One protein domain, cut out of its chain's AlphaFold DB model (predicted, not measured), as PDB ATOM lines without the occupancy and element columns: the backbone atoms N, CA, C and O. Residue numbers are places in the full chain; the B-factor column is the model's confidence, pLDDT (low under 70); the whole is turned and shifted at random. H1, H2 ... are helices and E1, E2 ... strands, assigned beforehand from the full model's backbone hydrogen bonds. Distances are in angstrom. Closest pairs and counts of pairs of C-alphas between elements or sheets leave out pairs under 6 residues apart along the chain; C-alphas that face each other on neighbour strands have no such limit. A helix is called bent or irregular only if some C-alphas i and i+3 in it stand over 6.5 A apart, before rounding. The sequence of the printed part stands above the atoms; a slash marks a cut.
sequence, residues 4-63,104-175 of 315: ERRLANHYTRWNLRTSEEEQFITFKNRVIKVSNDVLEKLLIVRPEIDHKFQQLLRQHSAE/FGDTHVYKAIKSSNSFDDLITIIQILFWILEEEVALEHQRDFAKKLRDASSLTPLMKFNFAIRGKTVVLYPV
ATOM      1  N   GLU A   4      26.955 -28.520  19.857       56.91
ATOM      2  CA  GLU A   4      28.176 -28.163  20.582       56.91
ATOM      3  C   GLU A   4      29.160 -29.332  20.629       56.91
ATOM      4  O   GLU A   4      30.333 -29.189  20.279       56.91
ATOM      5  N   ARG A   5      28.657 -30.539  20.914       57.38
ATOM      6  CA  ARG A   5      29.463 -31.767  20.886       57.38
ATOM      7  C   ARG A   5      30.013 -32.059  19.489       57.38
ATOM      8  O   ARG A   5      31.143 -32.519  19.348       57.38
ATOM      9  N   ARG A   6      29.235 -31.791  18.434       63.72
ATOM     10  CA  ARG A   6      29.697 -31.949  17.041       63.72
ATOM     11  C   ARG A   6      30.784 -30.937  16.681       63.72
ATOM     12  O   ARG A   6      31.702 -31.295  15.946       63.72
ATOM     13  N   LEU A   7      30.697 -29.716  17.203       63.50
ATOM     14  CA  LEU A   7      31.678 -28.662  16.973       63.50
ATOM     15  C   LEU A   7      32.990 -28.927  17.729       63.50
ATOM     16  O   LEU A   7      34.057 -28.847  17.126       63.50
ATOM     17  N   ALA A   8      32.924 -29.353  18.995       58.47
ATOM     18  CA  ALA A   8      34.095 -29.786  19.766       58.47
ATOM     19  C   ALA A   8      34.829 -30.959  19.085       58.47
ATOM     20  O   ALA A   8      36.052 -30.937  18.908       58.47
ATOM     21  N   ASN A   9      34.069 -31.948  18.604       57.72
ATOM     22  CA  ASN A   9      34.615 -33.068  17.840       57.72
ATOM     23  C   ASN A   9      35.196 -32.620  16.491       57.72
ATOM     24  O   ASN A   9      36.169 -33.204  16.025       57.72
ATOM     25  N   HIS A  10      34.625 -31.594  15.852       63.47
ATOM     26  CA  HIS A  10      35.178 -31.020  14.628       63.47
ATOM     27  C   HIS A  10      36.541 -30.364  14.891       63.47
ATOM     28  O   HIS A  10      37.490 -30.704  14.193       63.47
ATOM     29  N   TYR A  11      36.666 -29.506  15.909       61.81
ATOM     30  CA  TYR A  11      37.948 -28.873  16.250       61.81
ATOM     31  C   TYR A  11      39.042 -29.897  16.560       61.81
ATOM     32  O   TYR A  11      40.158 -29.777  16.055       61.81
ATOM     33  N   THR A  12      38.689 -30.941  17.313       55.06
ATOM     34  CA  THR A  12      39.596 -32.046  17.653       55.06
ATOM     35  C   THR A  12      40.006 -32.832  16.403       55.06
ATOM     36  O   THR A  12      41.190 -32.964  16.110       55.06
ATOM     37  N   ARG A  13      39.032 -33.274  15.592       57.03
ATOM     38  CA  ARG A  13      39.268 -34.082  14.381       57.03
ATOM     39  C   ARG A  13      40.100 -33.364  13.320       57.03
ATOM     40  O   ARG A  13      40.850 -34.011  12.601       57.03
ATOM     41  N   TRP A  14      39.937 -32.051  13.184       52.16
ATOM     42  CA  TRP A  14      40.656 -31.263  12.180       52.16
ATOM     43  C   TRP A  14      42.014 -30.754  12.667       52.16
ATOM     44  O   TRP A  14      42.690 -30.057  11.915       52.16
ATOM     45  N   ASN A  15      42.427 -31.111  13.891       47.72
ATOM     46  CA  ASN A  15      43.707 -30.719  14.477       47.72
ATOM     47  C   ASN A  15      43.990 -29.217  14.302       47.72
ATOM     48  O   ASN A  15      45.108 -28.817  13.971       47.72
ATOM     49  N   LEU A  16      42.953 -28.388  14.480       59.97
ATOM     50  CA  LEU A  16      43.030 -26.931  14.389       59.97
ATOM     51  C   LEU A  16      43.774 -26.419  15.630       59.97
ATOM     52  O   LEU A  16      43.173 -25.908  16.571       59.97
ATOM     53  N   ARG A  17      45.088 -26.664  15.673       51.03
ATOM     54  CA  ARG A  17      45.982 -26.287  16.768       51.03
ATOM     55  C   ARG A  17      46.247 -24.788  16.687       51.03
ATOM     56  O   ARG A  17      47.218 -24.360  16.075       51.03
ATOM     57  N   THR A  18      45.365 -24.002  17.287       63.72
ATOM     58  CA  THR A  18      45.704 -22.650  17.736       63.72
ATOM     59  C   THR A  18      46.641 -22.751  18.939       63.72
ATOM     60  O   THR A  18      46.587 -23.741  19.684       63.72
ATOM     61  N   SER A  19      47.530 -21.771  19.109       76.38
ATOM     62  CA  SER A  19      48.467 -21.754  20.241       76.38
ATOM     63  C   SER A  19      47.711 -21.747  21.579       76.38
ATOM     64  O   SER A  19      46.535 -21.381  21.638       76.38
ATOM     65  N   GLU A  20      48.365 -22.148  22.673       74.12
ATOM     66  CA  GLU A  20      47.761 -22.074  24.013       74.12
ATOM     67  C   GLU A  20      47.273 -20.653  24.334       74.12
ATOM     68  O   GLU A  20      46.175 -20.472  24.858       74.12
ATOM     69  N   GLU A  21      48.039 -19.643  23.917       81.25
ATOM     70  CA  GLU A  21      47.696 -18.229  24.047       81.25
ATOM     71  C   GLU A  21      46.429 -17.857  23.257       81.25
ATOM     72  O   GLU A  21      45.513 -17.233  23.796       81.25
ATOM     73  N   GLU A  22      46.313 -18.293  22.000       82.31
ATOM     74  CA  GLU A  22      45.119 -18.059  21.182       82.31
ATOM     75  C   GLU A  22      43.883 -18.769  21.754       82.31
ATOM     76  O   GLU A  22      42.777 -18.212  21.761       82.31
ATOM     77  N   GLN A  23      44.052 -19.991  22.267       82.44
ATOM     78  CA  GLN A  23      42.983 -20.721  22.948       82.44
ATOM     79  C   GLN A  23      42.565 -20.031  24.243       82.44
ATOM     80  O   GLN A  23      41.366 -19.895  24.485       82.44
ATOM     81  N   PHE A  24      43.514 -19.532  25.034       86.94
ATOM     82  CA  PHE A  24      43.217 -18.756  26.230       86.94
ATOM     83  C   PHE A  24      42.442 -17.478  25.893       86.94
ATOM     84  O   PHE A  24      41.396 -17.226  26.489       86.94
ATOM     85  N   ILE A  25      42.876 -16.703  24.893       87.69
ATOM     86  CA  ILE A  25      42.168 -15.491  24.446       87.69
ATOM     87  C   ILE A  25      40.743 -15.831  23.990       87.69
ATOM     88  O   ILE A  25      39.780 -15.148  24.351       87.69
ATOM     89  N   THR A  26      40.594 -16.913  23.224       89.19
ATOM     90  CA  THR A  26      39.298 -17.386  22.725       89.19
ATOM     91  C   THR A  26      38.382 -17.794  23.875       89.19
ATOM     92  O   THR A  26      37.221 -17.382  23.922       89.19
ATOM     93  N   PHE A  27      38.905 -18.564  24.829       91.19
ATOM     94  CA  PHE A  27      38.172 -18.987  26.013       91.19
ATOM     95  C   PHE A  27      37.781 -17.790  26.886       91.19
ATOM     96  O   PHE A  27      36.609 -17.651  27.225       91.19
ATOM     97  N   LYS A  28      38.705 -16.861  27.150       93.06
ATOM     98  CA  LYS A  28      38.448 -15.614  27.883       93.06
ATOM     99  C   LYS A  28      37.302 -14.815  27.262       93.06
ATOM    100  O   LYS A  28      36.385 -14.402  27.966       93.06
ATOM    101  N   ASN A  29      37.286 -14.662  25.938       91.56
ATOM    102  CA  ASN A  29      36.193 -13.976  25.240       91.56
ATOM    103  C   ASN A  29      34.851 -14.718  25.374       91.56
ATOM    104  O   ASN A  29      33.806 -14.080  25.517       91.56
ATOM    105  N   ARG A  30      34.858 -16.058  25.377       93.12
ATOM    106  CA  ARG A  30      33.653 -16.863  25.642       93.12
ATOM    107  C   ARG A  30      33.168 -16.691  27.081       93.12
ATOM    108  O   ARG A  30      31.971 -16.519  27.275       93.12
ATOM    109  N   VAL A  31      34.070 -16.663  28.063       93.88
ATOM    110  CA  VAL A  31      33.732 -16.398  29.471       93.88
ATOM    111  C   VAL A  31      33.117 -15.009  29.637       93.88
ATOM    112  O   VAL A  31      32.099 -14.887  30.314       93.88
ATOM    113  N   ILE A  32      33.670 -13.978  28.985       93.44
ATOM    114  CA  ILE A  32      33.086 -12.624  28.977       93.44
ATOM    115  C   ILE A  32      31.656 -12.670  28.443       93.44
ATOM    116  O   ILE A  32      30.754 -12.137  29.081       93.44
ATOM    117  N   LYS A  33      31.438 -13.338  27.304       93.56
ATOM    118  CA  LYS A  33      30.107 -13.461  26.703       93.56
ATOM    119  C   LYS A  33      29.127 -14.186  27.628       93.56
ATOM    120  O   LYS A  33      28.044 -13.680  27.877       93.56
ATOM    121  N   VAL A  34      29.521 -15.334  28.181       94.88
ATOM    122  CA  VAL A  34      28.678 -16.102  29.113       94.88
ATOM    123  C   VAL A  34      28.355 -15.286  30.368       94.88
ATOM    124  O   VAL A  34      27.216 -15.293  30.825       94.88
ATOM    125  N   SER A  35      29.333 -14.558  30.908       92.69
ATOM    126  CA  SER A  35      29.142 -13.710  32.089       92.69
ATOM    127  C   SER A  35      28.205 -12.542  31.796       92.69
ATOM    128  O   SER A  35      27.317 -12.275  32.595       92.69
ATOM    129  N   ASN A  36      28.339 -11.904  30.632       91.81
ATOM    130  CA  ASN A  36      27.398 -10.891  30.165       91.81
ATOM    131  C   ASN A  36      25.972 -11.460  30.089       91.81
ATOM    132  O   ASN A  36      25.063 -10.961  30.743       91.81
ATOM    133  N   ASP A  37      25.801 -12.570  29.369       90.62
ATOM    134  CA  ASP A  37      24.488 -13.160  29.091       90.62
ATOM    135  C   ASP A  37      23.755 -13.637  30.360       90.62
ATOM    136  O   ASP A  37      22.524 -13.690  30.380       90.62
ATOM    137  N   VAL A  38      24.494 -14.018  31.407       91.25
ATOM    138  CA  VAL A  38      23.923 -14.591  32.638       91.25
ATOM    139  C   VAL A  38      23.876 -13.594  33.795       91.25
ATOM    140  O   VAL A  38      22.921 -13.608  34.570       91.25
ATOM    141  N   LEU A  39      24.888 -12.735  33.938       90.38
ATOM    142  CA  LEU A  39      25.094 -11.936  35.148       90.38
ATOM    143  C   LEU A  39      24.834 -10.446  34.959       90.38
ATOM    144  O   LEU A  39      24.647  -9.769  35.963       90.38
ATOM    145  N   GLU A  40      24.779  -9.919  33.732       88.25
ATOM    146  CA  GLU A  40      24.621  -8.476  33.491       88.25
ATOM    147  C   GLU A  40      23.438  -7.885  34.269       88.25
ATOM    148  O   GLU A  40      23.617  -6.995  35.099       88.25
ATOM    149  N   LYS A  41      22.236  -8.442  34.075       87.25
ATOM    150  CA  LYS A  41      21.023  -7.976  34.765       87.25
ATOM    151  C   LYS A  41      21.163  -8.049  36.282       87.25
ATOM    152  O   LYS A  41      20.713  -7.148  36.980       87.25
ATOM    153  N   LEU A  42      21.779  -9.117  36.787       88.06
ATOM    154  CA  LEU A  42      21.987  -9.305  38.217       88.06
ATOM    155  C   LEU A  42      22.923  -8.228  38.774       88.06
ATOM    156  O   LEU A  42      22.569  -7.587  39.755       88.06
ATOM    157  N   LEU A  43      24.078  -8.007  38.146       87.50
ATOM    158  CA  LEU A  43      25.091  -7.057  38.615       87.50
ATOM    159  C   LEU A  43      24.628  -5.599  38.492       87.50
ATOM    160  O   LEU A  43      24.988  -4.777  39.330       87.50
ATOM    161  N   ILE A  44      23.804  -5.281  37.488       85.44
ATOM    162  CA  ILE A  44      23.199  -3.950  37.339       85.44
ATOM    163  C   ILE A  44      22.150  -3.702  38.429       85.44
ATOM    164  O   ILE A  44      22.140  -2.636  39.041       85.44
ATOM    165  N   VAL A  45      21.270  -4.677  38.685       85.12
ATOM    166  CA  VAL A  45      20.202  -4.552  39.694       85.12
ATOM    167  C   VAL A  45      20.760  -4.617  41.119       85.12
ATOM    168  O   VAL A  45      20.199  -3.997  42.021       85.12
ATOM    169  N   ARG A  46      21.854  -5.358  41.320       86.31
ATOM    170  CA  ARG A  46      22.503  -5.609  42.613       86.31
ATOM    171  C   ARG A  46      23.986  -5.239  42.574       86.31
ATOM    172  O   ARG A  46      24.849  -6.126  42.555       86.31
ATOM    173  N   PRO A  47      24.316  -3.937  42.557       87.25
ATOM    174  CA  PRO A  47      25.701  -3.483  42.486       87.25
ATOM    175  C   PRO A  47      26.543  -3.954  43.681       87.25
ATOM    176  O   PRO A  47      27.758  -4.070  43.558       87.25
ATOM    177  N   GLU A  48      25.945  -4.253  44.833       90.00
ATOM    178  CA  GLU A  48      26.620  -4.800  46.015       90.00
ATOM    179  C   GLU A  48      27.386  -6.100  45.727       90.00
ATOM    180  O   GLU A  48      28.469  -6.301  46.279       90.00
ATOM    181  N   ILE A  49      26.884  -6.931  44.806       91.12
ATOM    182  CA  ILE A  49      27.540  -8.171  44.373       91.12
ATOM    183  C   ILE A  49      28.869  -7.844  43.680       91.12
ATOM    184  O   ILE A  49      29.901  -8.439  43.993       91.12
ATOM    185  N   ASP A  50      28.863  -6.857  42.781       90.25
ATOM    186  CA  ASP A  50      30.048  -6.418  42.034       90.25
ATOM    187  C   ASP A  50      31.087  -5.732  42.945       90.25
ATOM    188  O   ASP A  50      32.294  -5.947  42.812       90.25
ATOM    189  N   HIS A  51      30.632  -4.964  43.942       90.56
ATOM    190  CA  HIS A  51      31.520  -4.360  44.942       90.56
ATOM    191  C   HIS A  51      32.161  -5.415  45.855       90.56
ATOM    192  O   HIS A  51      33.367  -5.356  46.109       90.56
ATOM    193  N   LYS A  52      31.387  -6.406  46.323       90.88
ATOM    194  CA  LYS A  52      31.908  -7.527  47.123       90.88
ATOM    195  C   LYS A  52      32.926  -8.340  46.325       90.88
ATOM    196  O   LYS A  52      33.970  -8.709  46.865       90.88
ATOM    197  N   PHE A  53      32.672  -8.537  45.031       92.69
ATOM    198  CA  PHE A  53      33.623  -9.152  44.110       92.69
ATOM    199  C   PHE A  53      34.937  -8.380  44.043       92.69
ATOM    200  O   PHE A  53      35.998  -8.964  44.261       92.69
ATOM    201  N   GLN A  54      34.880  -7.063  43.847       91.75
ATOM    202  CA  GLN A  54      36.083  -6.235  43.844       91.75
ATOM    203  C   GLN A  54      36.855  -6.325  45.170       91.75
ATOM    204  O   GLN A  54      38.085  -6.384  45.165       91.75
ATOM    205  N   GLN A  55      36.152  -6.330  46.305       88.25
ATOM    206  CA  GLN A  55      36.776  -6.408  47.624       88.25
ATOM    207  C   GLN A  55      37.520  -7.734  47.829       88.25
ATOM    208  O   GLN A  55      38.680  -7.714  48.241       88.25
ATOM    209  N   LEU A  56      36.881  -8.867  47.526       86.25
ATOM    210  CA  LEU A  56      37.494 -10.192  47.662       86.25
ATOM    211  C   LEU A  56      38.648 -10.389  46.677       86.25
ATOM    212  O   LEU A  56      39.694 -10.910  47.059       86.25
ATOM    213  N   LEU A  57      38.505  -9.906  45.439       86.12
ATOM    214  CA  LEU A  57      39.576  -9.983  44.449       86.12
ATOM    215  C   LEU A  57      40.821  -9.209  44.909       86.12
ATOM    216  O   LEU A  57      41.924  -9.734  44.833       86.12
ATOM    217  N   ARG A  58      40.657  -8.008  45.482       85.25
ATOM    218  CA  ARG A  58      41.778  -7.239  46.059       85.25
ATOM    219  C   ARG A  58      42.468  -7.962  47.216       85.25
ATOM    220  O   ARG A  58      43.682  -7.859  47.349       85.25
ATOM    221  N   GLN A  59      41.708  -8.670  48.053       80.19
ATOM    222  CA  GLN A  59      42.279  -9.478  49.136       80.19
ATOM    223  C   GLN A  59      43.084 -10.661  48.594       80.19
ATOM    224  O   GLN A  59      44.144 -10.967  49.133       80.19
ATOM    225  N   HIS A  60      42.607 -11.295  47.520       74.56
ATOM    226  CA  HIS A  60      43.309 -12.385  46.848       74.56
ATOM    227  C   HIS A  60      44.597 -11.913  46.154       74.56
ATOM    228  O   HIS A  60      45.638 -12.543  46.311       74.56
ATOM    229  N   SER A  61      44.541 -10.793  45.427       67.38
ATOM    230  CA  SER A  61      45.683 -10.267  44.671       67.38
ATOM    231  C   SER A  61      46.792  -9.674  45.545       67.38
ATOM    232  O   SER A  61      47.859  -9.405  45.004       67.38
ATOM    233  N   ALA A  62      46.541  -9.464  46.849       56.25
ATOM    234  CA  ALA A  62      47.483  -8.969  47.858       56.25
ATOM    235  C   ALA A  62      48.550  -8.015  47.285       56.25
ATOM    236  O   ALA A  62      49.745  -8.309  47.320       56.25
ATOM    237  N   GLU A  63      48.122  -6.878  46.724       55.19
ATOM    238  CA  GLU A  63      49.066  -5.826  46.334       55.19
ATOM    239  C   GLU A  63      49.889  -5.398  47.562       55.19
ATOM    240  O   GLU A  63      49.361  -5.370  48.682       55.19
ATOM    241  N   PHE A 104      27.259  -4.433  31.357       88.50
ATOM    242  CA  PHE A 104      28.241  -5.364  31.934       88.50
ATOM    243  C   PHE A 104      29.690  -4.858  31.822       88.50
ATOM    244  O   PHE A 104      30.490  -5.081  32.732       88.50
ATOM    245  N   GLY A 105      30.020  -4.126  30.752       87.25
ATOM    246  CA  GLY A 105      31.347  -3.535  30.528       87.25
ATOM    247  C   GLY A 105      31.817  -2.576  31.632       87.25
ATOM    248  O   GLY A 105      33.020  -2.361  31.794       87.25
ATOM    249  N   ASP A 106      30.895  -2.043  32.432       87.75
ATOM    250  CA  ASP A 106      31.213  -1.129  33.529       87.75
ATOM    251  C   ASP A 106      31.567  -1.855  34.838       87.75
ATOM    252  O   ASP A 106      32.197  -1.257  35.722       87.75
ATOM    253  N   THR A 107      31.219  -3.141  34.944       90.38
ATOM    254  CA  THR A 107      31.363  -3.957  36.161       90.38
ATOM    255  C   THR A 107      32.820  -4.288  36.491       90.38
ATOM    256  O   THR A 107      33.698  -4.365  35.621       90.38
ATOM    257  N   HIS A 108      33.102  -4.505  37.773       91.50
ATOM    258  CA  HIS A 108      34.383  -5.025  38.240       91.50
ATOM    259  C   HIS A 108      34.610  -6.468  37.787       91.50
ATOM    260  O   HIS A 108      35.745  -6.808  37.450       91.50
ATOM    261  N   VAL A 109      33.549  -7.275  37.691       92.12
ATOM    262  CA  VAL A 109      33.602  -8.628  37.112       92.12
ATOM    263  C   VAL A 109      34.139  -8.604  35.678       92.12
ATOM    264  O   VAL A 109      35.105  -9.308  35.378       92.12
ATOM    265  N   TYR A 110      33.586  -7.762  34.796       94.12
ATOM    266  CA  TYR A 110      34.082  -7.628  33.421       94.12
ATOM    267  C   TYR A 110      35.555  -7.220  33.384       94.12
ATOM    268  O   TYR A 110      36.350  -7.833  32.669       94.12
ATOM    269  N   LYS A 111      35.927  -6.198  34.167       92.44
ATOM    270  CA  LYS A 111      37.298  -5.673  34.208       92.44
ATOM    271  C   LYS A 111      38.292  -6.754  34.622       92.44
ATOM    272  O   LYS A 111      39.294  -6.912  33.931       92.44
ATOM    273  N   ALA A 112      37.977  -7.523  35.665       92.56
ATOM    274  CA  ALA A 112      38.814  -8.618  36.148       92.56
ATOM    275  C   ALA A 112      38.994  -9.717  35.093       92.56
ATOM    276  O   ALA A 112      40.123 -10.085  34.773       92.56
ATOM    277  N   ILE A 113      37.896 -10.189  34.489       92.88
ATOM    278  CA  ILE A 113      37.964 -11.203  33.426       92.88
ATOM    279  C   ILE A 113      38.773 -10.670  32.242       92.88
ATOM    280  O   ILE A 113      39.589 -11.386  31.680       92.88
ATOM    281  N   LYS A 114      38.578  -9.410  31.835       92.56
ATOM    282  CA  LYS A 114      39.290  -8.826  30.692       92.56
ATOM    283  C   LYS A 114      40.796  -8.721  30.948       92.56
ATOM    284  O   LYS A 114      41.575  -9.027  30.035       92.56
ATOM    285  N   SER A 115      41.180  -8.306  32.156       90.06
ATOM    286  CA  SER A 115      42.573  -8.116  32.572       90.06
ATOM    287  C   SER A 115      43.309  -9.408  32.915       90.06
ATOM    288  O   SER A 115      44.520  -9.349  33.095       90.06
ATOM    289  N   SER A 116      42.622 -10.554  33.003       91.62
ATOM    290  CA  SER A 116      43.281 -11.808  33.367       91.62
ATOM    291  C   SER A 116      44.325 -12.216  32.324       91.62
ATOM    292  O   SER A 116      44.018 -12.257  31.117       91.62
ATOM    293  N   ASN A 117      45.531 -12.549  32.787       87.19
ATOM    294  CA  ASN A 117      46.693 -12.806  31.924       87.19
ATOM    295  C   ASN A 117      46.994 -14.294  31.717       87.19
ATOM    296  O   ASN A 117      47.715 -14.640  30.786       87.19
ATOM    297  N   SER A 118      46.433 -15.169  32.550       88.06
ATOM    298  CA  SER A 118      46.606 -16.616  32.446       88.06
ATOM    299  C   SER A 118      45.294 -17.358  32.685       88.06
ATOM    300  O   SER A 118      44.316 -16.798  33.194       88.06
ATOM    301  N   PHE A 119      45.274 -18.639  32.320       85.44
ATOM    302  CA  PHE A 119      44.143 -19.519  32.597       85.44
ATOM    303  C   PHE A 119      43.899 -19.676  34.104       85.44
ATOM    304  O   PHE A 119      42.757 -19.577  34.539       85.44
ATOM    305  N   ASP A 120      44.954 -19.838  34.904       84.81
ATOM    306  CA  ASP A 120      44.837 -20.009  36.359       84.81
ATOM    307  C   ASP A 120      44.259 -18.755  37.046       84.81
ATOM    308  O   ASP A 120      43.413 -18.859  37.939       84.81
ATOM    309  N   ASP A 121      44.651 -17.565  36.582       89.88
ATOM    310  CA  ASP A 121      44.110 -16.279  37.038       89.88
ATOM    311  C   ASP A 121      42.612 -16.162  36.698       89.88
ATOM    312  O   ASP A 121      41.772 -15.896  37.562       89.88
ATOM    313  N   LEU A 122      42.243 -16.499  35.458       92.69
ATOM    314  CA  LEU A 122      40.848 -16.521  35.020       92.69
ATOM    315  C   LEU A 122      39.991 -17.516  35.824       92.69
ATOM    316  O   LEU A 122      38.869 -17.189  36.211       92.69
ATOM    317  N   ILE A 123      40.502 -18.718  36.102       91.44
ATOM    318  CA  ILE A 123      39.803 -19.725  36.915       91.44
ATOM    319  C   ILE A 123      39.612 -19.231  38.349       91.44
ATOM    320  O   ILE A 123      38.533 -19.413  38.917       91.44
ATOM    321  N   THR A 124      40.609 -18.551  38.911       90.38
ATOM    322  CA  THR A 124      40.515 -17.978  40.257       90.38
ATOM    323  C   THR A 124      39.453 -16.883  40.326       90.38
ATOM    324  O   THR A 124      38.610 -16.896  41.224       90.38
ATOM    325  N   ILE A 125      39.414 -15.995  39.330       94.31
ATOM    326  CA  ILE A 125      38.365 -14.979  39.180       94.31
ATOM    327  C   ILE A 125      36.972 -15.623  39.134       94.31
ATOM    328  O   ILE A 125      36.069 -15.203  39.862       94.31
ATOM    329  N   ILE A 126      36.792 -16.664  38.314       94.88
ATOM    330  CA  ILE A 126      35.512 -17.375  38.197       94.88
ATOM    331  C   ILE A 126      35.140 -18.048  39.528       94.88
ATOM    332  O   ILE A 126      33.981 -17.999  39.936       94.88
ATOM    333  N   GLN A 127      36.101 -18.648  40.235       93.62
ATOM    334  CA  GLN A 127      35.849 -19.295  41.522       93.62
ATOM    335  C   GLN A 127      35.413 -18.295  42.603       93.62
ATOM    336  O   GLN A 127      34.453 -18.570  43.326       93.62
ATOM    337  N   ILE A 128      36.063 -17.129  42.686       92.88
ATOM    338  CA  ILE A 128      35.669 -16.045  43.600       92.88
ATOM    339  C   ILE A 128      34.239 -15.593  43.303       92.88
ATOM    340  O   ILE A 128      33.440 -15.398  44.218       92.88
ATOM    341  N   LEU A 129      33.892 -15.474  42.022       93.69
ATOM    342  CA  LEU A 129      32.544 -15.114  41.607       93.69
ATOM    343  C   LEU A 129      31.509 -16.147  42.079       93.69
ATOM    344  O   LEU A 129      30.488 -15.756  42.638       93.69
ATOM    345  N   PHE A 130      31.777 -17.449  41.945       92.69
ATOM    346  CA  PHE A 130      30.870 -18.485  42.459       92.69
ATOM    347  C   PHE A 130      30.689 -18.441  43.978       92.69
ATOM    348  O   PHE A 130      29.564 -18.631  44.435       92.69
ATOM    349  N   TRP A 131      31.731 -18.133  44.756       92.06
ATOM    350  CA  TRP A 131      31.594 -17.966  46.211       92.06
ATOM    351  C   TRP A 131      30.674 -16.804  46.587       92.06
ATOM    352  O   TRP A 131      29.930 -16.887  47.557       92.06
ATOM    353  N   ILE A 132      30.664 -15.731  45.800       91.12
ATOM    354  CA  ILE A 132      29.758 -14.602  46.039       91.12
ATOM    355  C   ILE A 132      28.331 -14.960  45.631       91.12
ATOM    356  O   ILE A 132      27.382 -14.674  46.360       91.12
ATOM    357  N   LEU A 133      28.171 -15.609  44.474       90.25
ATOM    358  CA  LEU A 133      26.862 -16.046  43.994       90.25
ATOM    359  C   LEU A 133      26.226 -17.084  44.931       90.25
ATOM    360  O   LEU A 133      25.002 -17.137  45.023       90.25
ATOM    361  N   GLU A 134      27.027 -17.882  45.641       88.12
ATOM    362  CA  GLU A 134      26.558 -18.847  46.640       88.12
ATOM    363  C   GLU A 134      25.700 -18.199  47.736       88.12
ATOM    364  O   GLU A 134      24.664 -18.756  48.124       88.12
ATOM    365  N   GLU A 135      26.107 -17.016  48.199       85.44
ATOM    366  CA  GLU A 135      25.412 -16.266  49.246       85.44
ATOM    367  C   GLU A 135      24.181 -15.522  48.704       85.44
ATOM    368  O   GLU A 135      23.138 -15.483  49.357       85.44
ATOM    369  N   GLU A 136      24.277 -14.982  47.487       82.25
ATOM    370  CA  GLU A 136      23.351 -13.954  46.991       82.25
ATOM    371  C   GLU A 136      22.318 -14.463  45.972       82.25
ATOM    372  O   GLU A 136      21.324 -13.782  45.685       82.25
ATOM    373  N   VAL A 137      22.540 -15.651  45.395       84.25
ATOM    374  CA  VAL A 137      21.818 -16.131  44.208       84.25
ATOM    375  C   VAL A 137      21.302 -17.559  44.384       84.25
ATOM    376  O   VAL A 137      21.963 -18.438  44.937       84.25
ATOM    377  N   ALA A 138      20.098 -17.827  43.867       85.56
ATOM    378  CA  ALA A 138      19.523 -19.168  43.849       85.56
ATOM    379  C   ALA A 138      20.383 -20.151  43.031       85.56
ATOM    380  O   ALA A 138      20.887 -19.825  41.955       85.56
ATOM    381  N   LEU A 139      20.484 -21.393  43.510       83.19
ATOM    382  CA  LEU A 139      21.323 -22.437  42.909       83.19
ATOM    383  C   LEU A 139      21.005 -22.701  41.426       83.19
ATOM    384  O   LEU A 139      21.885 -23.092  40.669       83.19
ATOM    385  N   GLU A 140      19.763 -22.497  40.991       85.38
ATOM    386  CA  GLU A 140      19.362 -22.674  39.589       85.38
ATOM    387  C   GLU A 140      20.094 -21.719  38.631       85.38
ATOM    388  O   GLU A 140      20.548 -22.144  37.571       85.38
ATOM    389  N   HIS A 141      20.306 -20.467  39.041       85.50
ATOM    390  CA  HIS A 141      21.016 -19.466  38.245       85.50
ATOM    391  C   HIS A 141      22.523 -19.756  38.244       85.50
ATOM    392  O   HIS A 141      23.183 -19.645  37.212       85.50
ATOM    393  N   GLN A 142      23.060 -20.224  39.376       88.50
ATOM    394  CA  GLN A 142      24.446 -20.694  39.456       88.50
ATOM    395  C   GLN A 142      24.682 -21.920  38.558       88.50
ATOM    396  O   GLN A 142      25.720 -22.027  37.908       88.50
ATOM    397  N   ARG A 143      23.706 -22.836  38.478       87.56
ATOM    398  CA  ARG A 143      23.749 -24.010  37.592       87.56
ATOM    399  C   ARG A 143      23.720 -23.626  36.119       87.56
ATOM    400  O   ARG A 143      24.477 -24.216  35.354       87.56
ATOM    401  N   ASP A 144      22.886 -22.662  35.724       89.75
ATOM    402  CA  ASP A 144      22.871 -22.158  34.343       89.75
ATOM    403  C   ASP A 144      24.222 -21.534  33.969       89.75
ATOM    404  O   ASP A 144      24.792 -21.868  32.929       89.75
ATOM    405  N   PHE A 145      24.793 -20.719  34.863       92.75
ATOM    406  CA  PHE A 145      26.117 -20.133  34.659       92.75
ATOM    407  C   PHE A 145      27.210 -21.204  34.524       92.75
ATOM    408  O   PHE A 145      27.960 -21.208  33.548       92.75
ATOM    409  N   ALA A 146      27.262 -22.162  35.456       89.56
ATOM    410  CA  ALA A 146      28.232 -23.257  35.434       89.56
ATOM    411  C   ALA A 146      28.095 -24.133  34.179       89.56
ATOM    412  O   ALA A 146      29.097 -24.546  33.595       89.56
ATOM    413  N   LYS A 147      26.860 -24.397  33.732       89.50
ATOM    414  CA  LYS A 147      26.605 -25.139  32.495       89.50
ATOM    415  C   LYS A 147      27.165 -24.392  31.284       89.50
ATOM    416  O   LYS A 147      27.995 -24.948  30.576       89.50
ATOM    417  N   LYS A 148      26.815 -23.116  31.100       92.12
ATOM    418  CA  LYS A 148      27.296 -22.315  29.960       92.12
ATOM    419  C   LYS A 148      28.818 -22.145  29.949       92.12
ATOM    420  O   LYS A 148      29.432 -22.126  28.884       92.12
ATOM    421  N   LEU A 149      29.447 -22.054  31.123       91.50
ATOM    422  CA  LEU A 149      30.908 -22.045  31.239       91.50
ATOM    423  C   LEU A 149      31.534 -23.392  30.853       91.50
ATOM    424  O   LEU A 149      32.570 -23.412  30.187       91.50
ATOM    425  N   ARG A 150      30.905 -24.513  31.225       85.44
ATOM    426  CA  ARG A 150      31.329 -25.854  30.794       85.44
ATOM    427  C   ARG A 150      31.219 -26.006  29.280       85.44
ATOM    428  O   ARG A 150      32.151 -26.509  28.657       85.44
ATOM    429  N   ASP A 151      30.128 -25.528  28.694       85.06
ATOM    430  CA  ASP A 151      29.908 -25.571  27.248       85.06
ATOM    431  C   ASP A 151      30.994 -24.742  26.531       85.06
ATOM    432  O   ASP A 151      31.674 -25.242  25.630       85.06
ATOM    433  N   ALA A 152      31.296 -23.532  27.024       87.19
ATOM    434  CA  ALA A 152      32.403 -22.706  26.534       87.19
ATOM    435  C   ALA A 152      33.785 -23.383  26.662       87.19
ATOM    436  O   ALA A 152      34.607 -23.285  25.746       87.19
ATOM    437  N   SER A 153      34.039 -24.074  27.775       84.19
ATOM    438  CA  SER A 153      35.267 -24.841  28.018       84.19
ATOM    439  C   SER A 153      35.402 -26.022  27.054       84.19
ATOM    440  O   SER A 153      36.455 -26.206  26.450       84.19
ATOM    441  N   SER A 154      34.318 -26.765  26.810       75.94
ATOM    442  CA  SER A 154      34.308 -27.926  25.907       75.94
ATOM    443  C   SER A 154      34.704 -27.582  24.465       75.94
ATOM    444  O   SER A 154      35.286 -28.403  23.755       75.94
ATOM    445  N   LEU A 155      34.445 -26.339  24.050       79.88
ATOM    446  CA  LEU A 155      34.812 -25.808  22.740       79.88
ATOM    447  C   LEU A 155      36.272 -25.328  22.671       79.88
ATOM    448  O   LEU A 155      36.692 -24.829  21.623       79.88
ATOM    449  N   THR A 156      37.028 -25.404  23.769       78.06
ATOM    450  CA  THR A 156      38.418 -24.937  23.866       78.06
ATOM    451  C   THR A 156      39.291 -26.032  24.499       78.06
ATOM    452  O   THR A 156      39.452 -26.060  25.718       78.06
ATOM    453  N   PRO A 157      39.826 -26.974  23.694       65.31
ATOM    454  CA  PRO A 157      40.406 -28.227  24.184       65.31
ATOM    455  C   PRO A 157      41.509 -28.109  25.247       65.31
ATOM    456  O   PRO A 157      41.629 -29.033  26.049       65.31
ATOM    457  N   LEU A 158      42.275 -27.009  25.280       68.81
ATOM    458  CA  LEU A 158      43.322 -26.764  26.286       68.81
ATOM    459  C   LEU A 158      42.834 -26.045  27.558       68.81
ATOM    460  O   LEU A 158      43.572 -25.973  28.532       68.81
ATOM    461  N   MET A 159      41.602 -25.532  27.584       80.50
ATOM    462  CA  MET A 159      41.055 -24.732  28.694       80.50
ATOM    463  C   MET A 159      39.959 -25.508  29.434       80.50
ATOM    464  O   MET A 159      38.830 -25.036  29.601       80.50
ATOM    465  N   LYS A 160      40.271 -26.752  29.813       73.81
ATOM    466  CA  LYS A 160      39.321 -27.705  30.398       73.81
ATOM    467  C   LYS A 160      39.310 -27.655  31.929       73.81
ATOM    468  O   LYS A 160      40.349 -27.740  32.574       73.81
ATOM    469  N   PHE A 161      38.116 -27.574  32.506       78.44
ATOM    470  CA  PHE A 161      37.870 -27.647  33.949       78.44
ATOM    471  C   PHE A 161      36.480 -28.245  34.212       78.44
ATOM    472  O   PHE A 161      35.590 -28.216  33.360       78.44
ATOM    473  N   ASN A 162      36.312 -28.835  35.387       76.75
ATOM    474  CA  ASN A 162      35.079 -29.434  35.864       76.75
ATOM    475  C   ASN A 162      34.447 -28.573  36.954       76.75
ATOM    476  O   ASN A 162      35.111 -27.793  37.628       76.75
ATOM    477  N   PHE A 163      33.149 -28.778  37.161       78.50
ATOM    478  CA  PHE A 163      32.422 -28.212  38.291       78.50
ATOM    479  C   PHE A 163      31.925 -29.336  39.187       78.50
ATOM    480  O   PHE A 163      31.257 -30.249  38.692       78.50
ATOM    481  N   ALA A 164      32.161 -29.227  40.493       75.38
ATOM    482  CA  ALA A 164      31.412 -29.985  41.486       75.38
ATOM    483  C   ALA A 164      30.423 -29.060  42.193       75.38
ATOM    484  O   ALA A 164      30.779 -27.965  42.626       75.38
ATOM    485  N   ILE A 165      29.183 -29.525  42.324       73.88
ATOM    486  CA  ILE A 165      28.132 -28.821  43.055       73.88
ATOM    487  C   ILE A 165      27.849 -29.612  44.328       73.88
ATOM    488  O   ILE A 165      27.433 -30.769  44.256       73.88
ATOM    489  N   ARG A 166      28.081 -28.999  45.491       71.75
ATOM    490  CA  ARG A 166      27.814 -29.590  46.810       71.75
ATOM    491  C   ARG A 166      26.868 -28.670  47.571       71.75
ATOM    492  O   ARG A 166      27.274 -27.637  48.085       71.75
ATOM    493  N   GLY A 167      25.584 -29.021  47.619       76.50
ATOM    494  CA  GLY A 167      24.569 -28.104  48.144       76.50
ATOM    495  C   GLY A 167      24.469 -26.850  47.270       76.50
ATOM    496  O   GLY A 167      24.175 -26.971  46.081       76.50
ATOM    497  N   LYS A 168      24.707 -25.667  47.856       79.69
ATOM    498  CA  LYS A 168      24.788 -24.392  47.122       79.69
ATOM    499  C   LYS A 168      26.192 -24.063  46.609       79.69
ATOM    500  O   LYS A 168      26.314 -23.208  45.744       79.69
ATOM    501  N   THR A 169      27.217 -24.744  47.103       76.25
ATOM    502  CA  THR A 169      28.605 -24.458  46.754       76.25
ATOM    503  C   THR A 169      28.921 -24.995  45.363       76.25
ATOM    504  O   THR A 169      28.708 -26.183  45.082       76.25
ATOM    505  N   VAL A 170      29.474 -24.137  44.509       80.75
ATOM    506  CA  VAL A 170      30.023 -24.502  43.199       80.75
ATOM    507  C   VAL A 170      31.540 -24.346  43.247       80.75
ATOM    508  O   VAL A 170      32.056 -23.257  43.497       80.75
ATOM    509  N   VAL A 171      32.260 -25.442  43.011       80.31
ATOM    510  CA  VAL A 171      33.728 -25.464  43.026       80.31
ATOM    511  C   VAL A 171      34.252 -25.933  41.675       80.31
ATOM    512  O   VAL A 171      33.772 -26.933  41.133       80.31
ATOM    513  N   LEU A 172      35.224 -25.200  41.144       83.81
ATOM    514  CA  LEU A 172      35.958 -25.516  39.931       83.81
ATOM    515  C   LEU A 172      37.122 -26.449  40.268       83.81
ATOM    516  O   LEU A 172      37.838 -26.247  41.245       83.81
ATOM    517  N   TYR A 173      37.322 -27.452  39.424       70.25
ATOM    518  CA  TYR A 173      38.457 -28.369  39.486       70.25
ATOM    519  C   TYR A 173      39.114 -28.421  38.110       70.25
ATOM    520  O   TYR A 173      38.398 -28.327  37.111       70.25
ATOM    521  N   PRO A 174      40.438 -28.606  38.005       67.44
ATOM    522  CA  PRO A 174      41.031 -28.972  36.724       67.44
ATOM    523  C   PRO A 174      40.351 -30.237  36.157       67.44
ATOM    524  O   PRO A 174      39.819 -31.064  36.902       67.44
ATOM    525  N   VAL A 175      40.293 -30.358  34.826       59.25
ATOM    526  CA  VAL A 175      39.966 -31.648  34.190       59.25
ATOM    527  C   VAL A 175      41.202 -32.527  34.270       59.25
ATOM    528  O   VAL A 175      42.291 -32.062  33.944       59.25
TER     529      VAL A 175
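This is residues 4 to 63 and 104 to 175 of the 315 residues of an uncharacterized protein of Leptolyngbya sp. NIES-3755 (UniProt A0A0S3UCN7). Four nearly aligned helices, H2, H4, H5 and H6, form a small bundle, with a two-stranded hairpin, E1 and E2, over the side made by H5 and H6. H3 packs slantwise on H4 and H5, and short H1 lies off one end by the end of H6. The printed part has 132 residues, mostly helix, in the order H1 to H6, E1, E2; the sheet is antiparallel. It is compact, with a radius of gyration of the C-alphas of 14.8 A and spans of 45 by 33 by 24 A.

H1, residues 4 to 13, begins at C-alpha 4 (28.176, -28.163, 20.582). H2, residues 20 to 45, is 36.2 A long, with a kink of 56 degrees near residue 39; it is irregular, with C-alphas 38 and 41 7.5 A apart. H3 is residues 47 to 61, 21.2 A; H4, 108 to 115; H5, 119 to 136, 25.9 A; H6, 139 to 154, 22.1 A. E1 is residues 161 to 166; E2, 169 to 174, ends at C-alpha 174 (41.031, -28.972, 36.724).

H1 only just touches H6, with 3 pairs of C-alphas within 8 A, the closest Ala 8 and Ser 154, 6.4 A. H2 touches H6 with residues 27 to 38 alone, opposite ways at a shallow tilt of 20 degrees; the closest C-alphas are Arg 30 and Ala 152, 6.0 A. H3 touches H5 at a steep tilt of 43 degrees, closest C-alphas Phe 53 and Leu 129, 6.6 A. H4 and H5 form a helical hairpin, closest C-alphas Ile 113 and Leu 122, 6.3 A. In the hairpin E1 and E2, N 164 and O 171 are 2.9 A apart, within hydrogen-bond range. Every O i to N i+4 pair is within range in H1, H3, H4 and H6; H2 has 20 of 22, H5 13 of 14.

The farthest C-alphas, Trp 14 and Glu 48, are 45.2 A apart. Residues 64 to 103 are not printed; C-alphas 63 and 104 are 25.3 A apart. Of the links printed whole, none is long. pLDDT is under 70 at residues 4 to 18, 61 to 63, 157 to 158 and 174 to 175.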